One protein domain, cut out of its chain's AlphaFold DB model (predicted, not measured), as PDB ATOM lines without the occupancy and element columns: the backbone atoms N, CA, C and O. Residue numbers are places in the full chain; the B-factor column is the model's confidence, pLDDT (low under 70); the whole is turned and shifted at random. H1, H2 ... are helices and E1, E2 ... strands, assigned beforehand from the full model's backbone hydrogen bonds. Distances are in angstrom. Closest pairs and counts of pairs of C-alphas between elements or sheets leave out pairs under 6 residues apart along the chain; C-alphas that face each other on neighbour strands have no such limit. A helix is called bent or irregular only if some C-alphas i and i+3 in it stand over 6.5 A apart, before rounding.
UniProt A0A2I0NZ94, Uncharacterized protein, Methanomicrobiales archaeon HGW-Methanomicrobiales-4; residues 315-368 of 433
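What this domain is: This is residues 315 to 368 of the 433 residues of an uncharacterized protein of Methanomicrobiales archaeon HGW-Methanomicrobiales-4 (UniProt A0A2I0NZ94). A sharply bent hairpin of two antiparallel strands, E1 and E2, makes the middle of this domain, and helix H2 packs on it by one end only, with residues 359 to 362. Beyond the end of E2 comes the very short helix H1; residues 347 to 352 stick out there, and the long link then folds back to pair briefly with E2 before H2 begins. The printed part has 54 residues with two named strands and two named helices, in the order E1, E2, H1, H2; the sheet's order is E1 - E2 and the class is mixed, helices and strands. The whole is compact, with a radius of gyration of the C-alphas of 11.0 A, and the C-alphas span 26 by 25 by 21 A.

How they stand to each other: E1, residues 317 to 325, and E2, residues 335 to 340, are antiparallel neighbours and form a hairpin, with 150 degrees between their N-to-C directions. E1 bends by 95 degrees at residue 321. Before the bend, N 320 and O 337 are within hydrogen-bond range at 2.8 A; after it, N 324 and O 336 are so at 2.9 A. Residues 338 to 339 of E2 also pair, antiparallel, with residues 356 to 357, a stretch too short to be named. H2, residues 359 to 368, has four pairs of C-alphas within 8 A of E2, the closest being those of Glu 337 and Lys 359, 5.8 A apart. E1 and H2 are near each other, with 5 pairs of C-alphas within 10 A. H1, residues 344 to 347, has one such pair within 8 A of E2, the C-alphas of Glu 340 and Arg 346, 7.9 A apart. H1 is apart from E1 and from H2. In H2 every O i to N i+4 pair is within hydrogen-bond range; H1 is too short for such a pair, and its one O i to N i+3 pair is within range.

Where its parts are: E1 begins at C-alpha 317, at (23.925, -20.646, 76.731), and measures 17.4 A from first to last C-alpha. E2 measures 14.9 A and ends at C-alpha 340, at (21.746, -24.146, 75.456). H2 measures 14.0 A and ends at C-alpha 368, at (25.424, -15.451, 90.690). H1, four residues, measures 5.0 A.

The domain as a whole: The two C-alphas farthest apart are those of Asn 351 and Lys 367, 30.3 A. The printed part has no cut. The link from H1 to H2, with 11 residues, is long; E1 to E2, with 9, is short, and E2 to H1, with 3, is tight. The mean pLDDT of the printed part is 89.6, that of H1 is 79, and no printed residue is under 70.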
ATOM      1  N   ASP A 315      27.779 -19.636  80.445       87.88
ATOM      2  CA  ASP A 315      28.629 -20.019  79.301       87.88
ATOM      3  C   ASP A 315      28.023 -21.150  78.466       87.88
ATOM      4  O   ASP A 315      28.289 -21.241  77.268       87.88
ATOM      5  N   ASP A 316      27.179 -21.987  79.078       90.38
ATOM      6  CA  ASP A 316      26.450 -23.061  78.404       90.38
ATOM      7  C   ASP A 316      25.298 -22.538  77.533       90.38
ATOM      8  O   ASP A 316      24.662 -23.324  76.839       90.38
ATOM      9  N   PHE A 317      25.019 -21.230  77.508       92.50
ATOM     10  CA  PHE A 317      23.925 -20.646  76.731       92.50
ATOM     11  C   PHE A 317      24.422 -19.673  75.649       92.50
ATOM     12  O   PHE A 317      25.487 -19.056  75.722       92.50
ATOM     13  N   LYS A 318      23.621 -19.523  74.593       93.00
ATOM     14  CA  LYS A 318      23.713 -18.419  73.632       93.00
ATOM     15  C   LYS A 318      22.385 -17.669  73.591       93.00
ATOM     16  O   LYS A 318      21.325 -18.269  73.770       93.00
ATOM     17  N   LYS A 319      22.445 -16.360  73.348       94.12
ATOM     18  CA  LYS A 319      21.254 -15.554  73.058       94.12
ATOM     19  C   LYS A 319      20.642 -16.019  71.724       94.12
ATOM     20  O   LYS A 319      21.374 -16.432  70.827       94.12
ATOM     21  N   LEU A 320      19.321 -15.966  71.623       93.44
ATOM     22  CA  LEU A 320      18.558 -16.130  70.386       93.44
ATOM     23  C   LEU A 320      18.435 -14.786  69.656       93.44
ATOM     24  O   LEU A 320      18.397 -13.727  70.291       93.44
ATOM     25  N   ASP A 321      18.327 -14.838  68.332       90.81
ATOM     26  CA  ASP A 321      18.205 -13.652  67.475       90.81
ATOM     27  C   ASP A 321      16.859 -12.937  67.695       90.81
ATOM     28  O   ASP A 321      16.805 -11.710  67.776       90.81
ATOM     29  N   ALA A 322      15.794 -13.716  67.920       91.00
ATOM     30  CA  ALA A 322      14.472 -13.251  68.336       91.00
ATOM     31  C   ALA A 322      13.963 -14.028  69.575       91.00
ATOM     32  O   ALA A 322      14.258 -15.220  69.711       91.00
ATOM     33  N   PRO A 323      13.178 -13.405  70.481       91.25
ATOM     34  CA  PRO A 323      12.545 -14.110  71.597       91.25
ATOM     35  C   PRO A 323      11.504 -15.125  71.108       91.25
ATOM     36  O   PRO A 323      10.591 -14.777  70.361       91.25
ATOM     37  N   ILE A 324      11.591 -16.371  71.575       92.38
ATOM     38  CA  ILE A 324      10.658 -17.444  71.199       92.38
ATOM     39  C   ILE A 324       9.581 -17.594  72.282       92.38
ATOM     40  O   ILE A 324       9.877 -17.570  73.479       92.38
ATOM     41  N   ARG A 325       8.319 -17.773  71.873       91.75
ATOM     42  CA  ARG A 325       7.208 -18.108  72.778       91.75
ATOM     43  C   ARG A 325       7.320 -19.572  73.214       91.75
ATOM     44  O   ARG A 325       7.326 -20.470  72.379       91.75
ATOM     45  N   GLY A 326       7.381 -19.809  74.519       87.94
ATOM     46  CA  GLY A 326       7.541 -21.139  75.104       87.94
ATOM     47  C   GLY A 326       7.964 -21.060  76.572       87.94
ATOM     48  O   GLY A 326       8.442 -20.008  77.002       87.94
ATOM     49  N   PRO A 327       7.776 -22.134  77.356       93.06
ATOM     50  CA  PRO A 327       8.154 -22.153  78.763       93.06
ATOM     51  C   PRO A 327       9.678 -22.087  78.933       93.06
ATOM     52  O   PRO A 327      10.430 -22.782  78.257       93.06
ATOM     53  N   CYS A 328      10.134 -21.258  79.869       93.06
ATOM     54  CA  CYS A 328      11.514 -21.252  80.352       93.06
ATOM     55  C   CYS A 328      11.755 -22.432  81.306       93.06
ATOM     56  O   CYS A 328      11.179 -22.450  82.394       93.06
ATOM     57  N   ASP A 329      12.695 -23.324  80.991       90.69
ATOM     58  CA  ASP A 329      12.901 -24.594  81.717       90.69
ATOM     59  C   ASP A 329      13.272 -24.436  83.209       90.69
ATOM     60  O   ASP A 329      13.156 -25.382  83.985       90.69
ATOM     61  N   ARG A 330      13.688 -23.233  83.641       90.31
ATOM     62  CA  ARG A 330      13.994 -22.899  85.049       90.31
ATOM     63  C   ARG A 330      12.880 -22.169  85.824       90.31
ATOM     64  O   ARG A 330      12.926 -22.147  87.049       90.31
ATOM     65  N   CYS A 331      11.912 -21.522  85.166       91.75
ATOM     66  CA  CYS A 331      10.889 -20.712  85.867       91.75
ATOM     67  C   CYS A 331       9.511 -20.640  85.186       91.75
ATOM     68  O   CYS A 331       8.668 -19.842  85.587       91.75
ATOM     69  N   ASN A 332       9.289 -21.430  84.136       90.69
ATOM     70  CA  ASN A 332       8.052 -21.515  83.358       90.69
ATOM     71  C   ASN A 332       7.547 -20.188  82.733       90.69
ATOM     72  O   ASN A 332       6.406 -20.101  82.284       90.69
ATOM     73  N   ALA A 333       8.388 -19.147  82.671       91.31
ATOM     74  CA  ALA A 333       8.062 -17.883  82.004       91.31
ATOM     75  C   ALA A 333       7.744 -18.093  80.509       91.31
ATOM     76  O   ALA A 333       8.399 -18.896  79.854       91.31
ATOM     77  N   ARG A 334       6.770 -17.336  79.978       92.06
ATOM     78  CA  ARG A 334       6.133 -17.540  78.654       92.06
ATOM     79  C   ARG A 334       7.017 -17.270  77.422       92.06
ATOM     80  O   ARG A 334       6.594 -17.575  76.305       92.06
ATOM     81  N   TYR A 335       8.186 -16.662  77.613       93.06
ATOM     82  CA  TYR A 335       9.122 -16.294  76.551       93.06
ATOM     83  C   TYR A 335      10.553 -16.657  76.951       93.06
ATOM     84  O   TYR A 335      10.967 -16.440  78.096       93.06
ATOM     85  N   VAL A 336      11.319 -17.156  75.983       94.25
ATOM     86  CA  VAL A 336      12.732 -17.521  76.124       94.25
ATOM     87  C   VAL A 336      13.588 -16.699  75.161       94.25
ATOM     88  O   VAL A 336      13.218 -16.471  74.013       94.25
ATOM     89  N   GLU A 337      14.737 -16.234  75.649       95.94
ATOM     90  CA  GLU A 337      15.690 -15.397  74.895       95.94
ATOM     91  C   GLU A 337      17.054 -16.083  74.722       95.94
ATOM     92  O   GLU A 337      17.924 -15.558  74.032       95.94
ATOM     93  N   TYR A 338      17.255 -17.240  75.357       95.62
ATOM     94  CA  TYR A 338      18.528 -17.952  75.404       95.62
ATOM     95  C   TYR A 338      18.303 -19.453  75.224       95.62
ATOM     96  O   TYR A 338      17.344 -20.008  75.766       95.62
ATOM     97  N   ILE A 339      19.207 -20.105  74.494       94.12
ATOM     98  CA  ILE A 339      19.216 -21.549  74.234       94.12
ATOM     99  C   ILE A 339      20.579 -22.150  74.585       94.12
ATOM    100  O   ILE A 339      21.617 -21.517  74.394       94.12
ATOM    101  N   GLU A 340      20.563 -23.370  75.106       92.31
ATOM    102  CA  GLU A 340      21.746 -24.146  75.456       92.31
ATOM    103  C   GLU A 340      22.610 -24.441  74.216       92.31
ATOM    104  O   GLU A 340      22.118 -24.783  73.132       92.31
ATOM    105  N   ARG A 341      23.922 -24.286  74.382       92.00
ATOM    106  CA  ARG A 341      24.967 -24.580  73.402       92.00
ATOM    107  C   ARG A 341      25.215 -26.087  73.316       92.00
ATOM    108  O   ARG A 341      24.827 -26.875  74.173       92.00
ATOM    109  N   ILE A 342      25.922 -26.491  72.268       85.62
ATOM    110  CA  ILE A 342      26.433 -27.855  72.133       85.62
ATOM    111  C   ILE A 342      27.733 -27.943  72.952       85.62
ATOM    112  O   ILE A 342      28.821 -27.756  72.419       85.62
ATOM    113  N   THR A 343      27.608 -28.139  74.269       83.00
ATOM    114  CA  THR A 343      28.737 -28.332  75.205       83.00
ATOM    115  C   THR A 343      28.867 -29.808  75.610       83.00
ATOM    116  O   THR A 343      27.901 -30.563  75.454       83.00
ATOM    117  N   PRO A 344      30.016 -30.276  76.140       79.75
ATOM    118  CA  PRO A 344      30.183 -31.678  76.544       79.75
ATOM    119  C   PRO A 344      29.111 -32.159  77.539       79.75
ATOM    120  O   PRO A 344      28.567 -33.252  77.381       79.75
ATOM    121  N   GLY A 345      28.714 -31.303  78.490       78.31
ATOM    122  CA  GLY A 345      27.619 -31.569  79.434       78.31
ATOM    123  C   GLY A 345      26.222 -31.633  78.798       78.31
ATOM    124  O   GLY A 345      25.301 -32.186  79.398       78.31
ATOM    125  N   ARG A 346      26.052 -31.120  77.573       78.19
ATOM    126  CA  ARG A 346      24.866 -31.343  76.731       78.19
ATOM    127  C   ARG A 346      24.987 -32.644  75.936       78.19
ATOM    128  O   ARG A 346      24.005 -33.370  75.857       78.19
ATOM    129  N   LEU A 347      26.158 -32.980  75.380       81.38
ATOM    130  CA  LEU A 347      26.360 -34.257  74.665       81.38
ATOM    131  C   LEU A 347      26.170 -35.484  75.572       81.38
ATOM    132  O   LEU A 347      25.660 -36.503  75.112       81.38
ATOM    133  N   ALA A 348      26.533 -35.380  76.854       82.31
ATOM    134  CA  ALA A 348      26.306 -36.438  77.838       82.31
ATOM    135  C   ALA A 348      24.813 -36.788  78.015       82.31
ATOM    136  O   ALA A 348      24.469 -37.939  78.284       82.31
ATOM    137  N   ARG A 349      23.910 -35.816  77.823       83.00
ATOM    138  CA  ARG A 349      22.458 -35.982  77.991       83.00
ATOM    139  C   ARG A 349      21.815 -36.434  76.682       83.00
ATOM    140  O   ARG A 349      21.123 -35.676  76.001       83.00
ATOM    141  N   LYS A 350      22.083 -37.690  76.317       75.19
ATOM    142  CA  LYS A 350      21.487 -38.341  75.141       75.19
ATOM    143  C   LYS A 350      19.959 -38.185  75.170       75.19
ATOM    144  O   LYS A 350      19.329 -38.408  76.197       75.19
ATOM    145  N   ASN A 351      19.387 -37.819  74.025       77.56
ATOM    146  CA  ASN A 351      17.948 -37.644  73.787       77.56
ATOM    147  C   ASN A 351      17.243 -36.503  74.565       77.56
ATOM    148  O   ASN A 351      16.034 -36.343  74.403       77.56
ATOM    149  N   GLU A 352      17.948 -35.657  75.331       82.81
ATOM    150  CA  GLU A 352      17.360 -34.408  75.849       82.81
ATOM    151  C   GLU A 352      17.330 -33.293  74.775       82.81
ATOM    152  O   GLU A 352      18.315 -33.099  74.052       82.81
ATOM    153  N   PRO A 353      16.255 -32.483  74.693       84.62
ATOM    154  CA  PRO A 353      16.265 -31.249  73.914       84.62
ATOM    155  C   PRO A 353      17.175 -30.191  74.565       84.62
ATOM    156  O   PRO A 353      17.282 -30.110  75.789       84.62
ATOM    157  N   SER A 354      17.793 -29.330  73.749       89.12
ATOM    158  CA  SER A 354      18.594 -28.200  74.247       89.12
ATOM    159  C   SER A 354      17.730 -27.244  75.080       89.12
ATOM    160  O   SER A 354      16.714 -26.736  74.595       89.12
ATOM    161  N   ARG A 355      18.151 -26.979  76.320       91.38
ATOM    162  CA  ARG A 355      17.390 -26.199  77.306       91.38
ATOM    163  C   ARG A 355      17.237 -24.738  76.871       91.38
ATOM    164  O   ARG A 355      18.119 -24.166  76.230       91.38
ATOM    165  N   ARG A 356      16.115 -24.107  77.214       93.44
ATOM    166  CA  ARG A 356      15.764 -22.728  76.839       93.44
ATOM    167  C   ARG A 356      15.326 -21.932  78.059       93.44
ATOM    168  O   ARG A 356      14.486 -22.370  78.844       93.44
ATOM    169  N   ILE A 357      15.882 -20.731  78.214       95.06
ATOM    170  CA  ILE A 357      15.646 -19.894  79.395       95.06
ATOM    171  C   ILE A 357      15.308 -18.442  79.048       95.06
ATOM    172  O   ILE A 357      15.680 -17.894  78.005       95.06
ATOM    173  N   CYS A 358      14.568 -17.800  79.950       94.94
ATOM    174  CA  CYS A 358      14.231 -16.388  79.855       94.94
ATOM    175  C   CYS A 358      15.394 -15.499  80.328       94.94
ATOM    176  O   CYS A 358      16.229 -15.897  81.148       94.94
ATOM    177  N   LYS A 359      15.385 -14.244  79.873       93.81
ATOM    178  CA  LYS A 359      16.349 -13.191  80.237       93.81
ATOM    179  C   LYS A 359      16.553 -13.038  81.750       93.81
ATOM    180  O   LYS A 359      17.673 -12.799  82.186       93.81
ATOM    181  N   LYS A 360      15.496 -13.204  82.558       93.75
ATOM    182  CA  LYS A 360      15.568 -13.114  84.030       93.75
ATOM    183  C   LYS A 360      16.380 -14.264  84.634       93.75
ATOM    184  O   LYS A 360      17.209 -14.022  85.503       93.75
ATOM    185  N   CYS A 361      16.197 -15.497  84.157       93.56
ATOM    186  CA  CYS A 361      16.989 -16.644  84.610       93.56
ATOM    187  C   CYS A 361      18.458 -16.542  84.186       93.56
ATOM    188  O   CYS A 361      19.329 -16.840  84.999       93.56
ATOM    189  N   TYR A 362      18.722 -16.086  82.959       93.31
ATOM    190  CA  TYR A 362      20.082 -15.883  82.462       93.31
ATOM    191  C   TYR A 362      20.808 -14.758  83.228       93.31
ATOM    192  O   TYR A 362      21.840 -15.015  83.840       93.31
ATOM    193  N   LYS A 363      20.216 -13.559  83.359       91.56
ATOM    194  CA  LYS A 363      20.817 -12.452  84.137       91.56
ATOM    195  C   LYS A 363      21.008 -12.765  85.624       91.56
ATOM    196  O   LYS A 363      21.946 -12.267  86.243       91.56
ATOM    197  N   ASN A 364      20.143 -13.589  86.218       91.62
ATOM    198  CA  ASN A 364      20.339 -14.054  87.594       91.62
ATOM    199  C   ASN A 364      21.500 -15.058  87.706       91.62
ATOM    200  O   ASN A 364      22.170 -15.086  88.736       91.62
ATOM    201  N   ALA A 365      21.757 -15.857  86.666       90.94
ATOM    202  CA  ALA A 365      22.918 -16.738  86.595       90.94
ATOM    203  C   ALA A 365      24.225 -15.955  86.394       90.94
ATOM    204  O   ALA A 365      25.181 -16.210  87.122       90.94
ATOM    205  N   GLU A 366      24.244 -14.956  85.502       89.31
ATOM    206  CA  GLU A 366      25.374 -14.023  85.339       89.31
ATOM    207  C   GLU A 366      25.735 -13.379  86.681       89.31
ATOM    208  O   GLU A 366      26.853 -13.537  87.167       89.31
ATOM    209  N   LYS A 367      24.751 -12.777  87.365       87.56
ATOM    210  CA  LYS A 367      24.955 -12.164  88.685       87.56
ATOM    211  C   LYS A 367      25.371 -13.155  89.779       87.56
ATOM    212  O   LYS A 367      26.103 -12.749  90.678       87.56
ATOM    213  N   LYS A 368      24.933 -14.423  89.747       88.19
ATOM    214  CA  LYS A 368      25.424 -15.451  90.690       88.19
ATOM    215  C   LYS A 368      26.899 -15.758  90.411       88.19
ATOM    216  O   LYS A 368      27.698 -15.741  91.340       88.19
TER     217      LYS A 368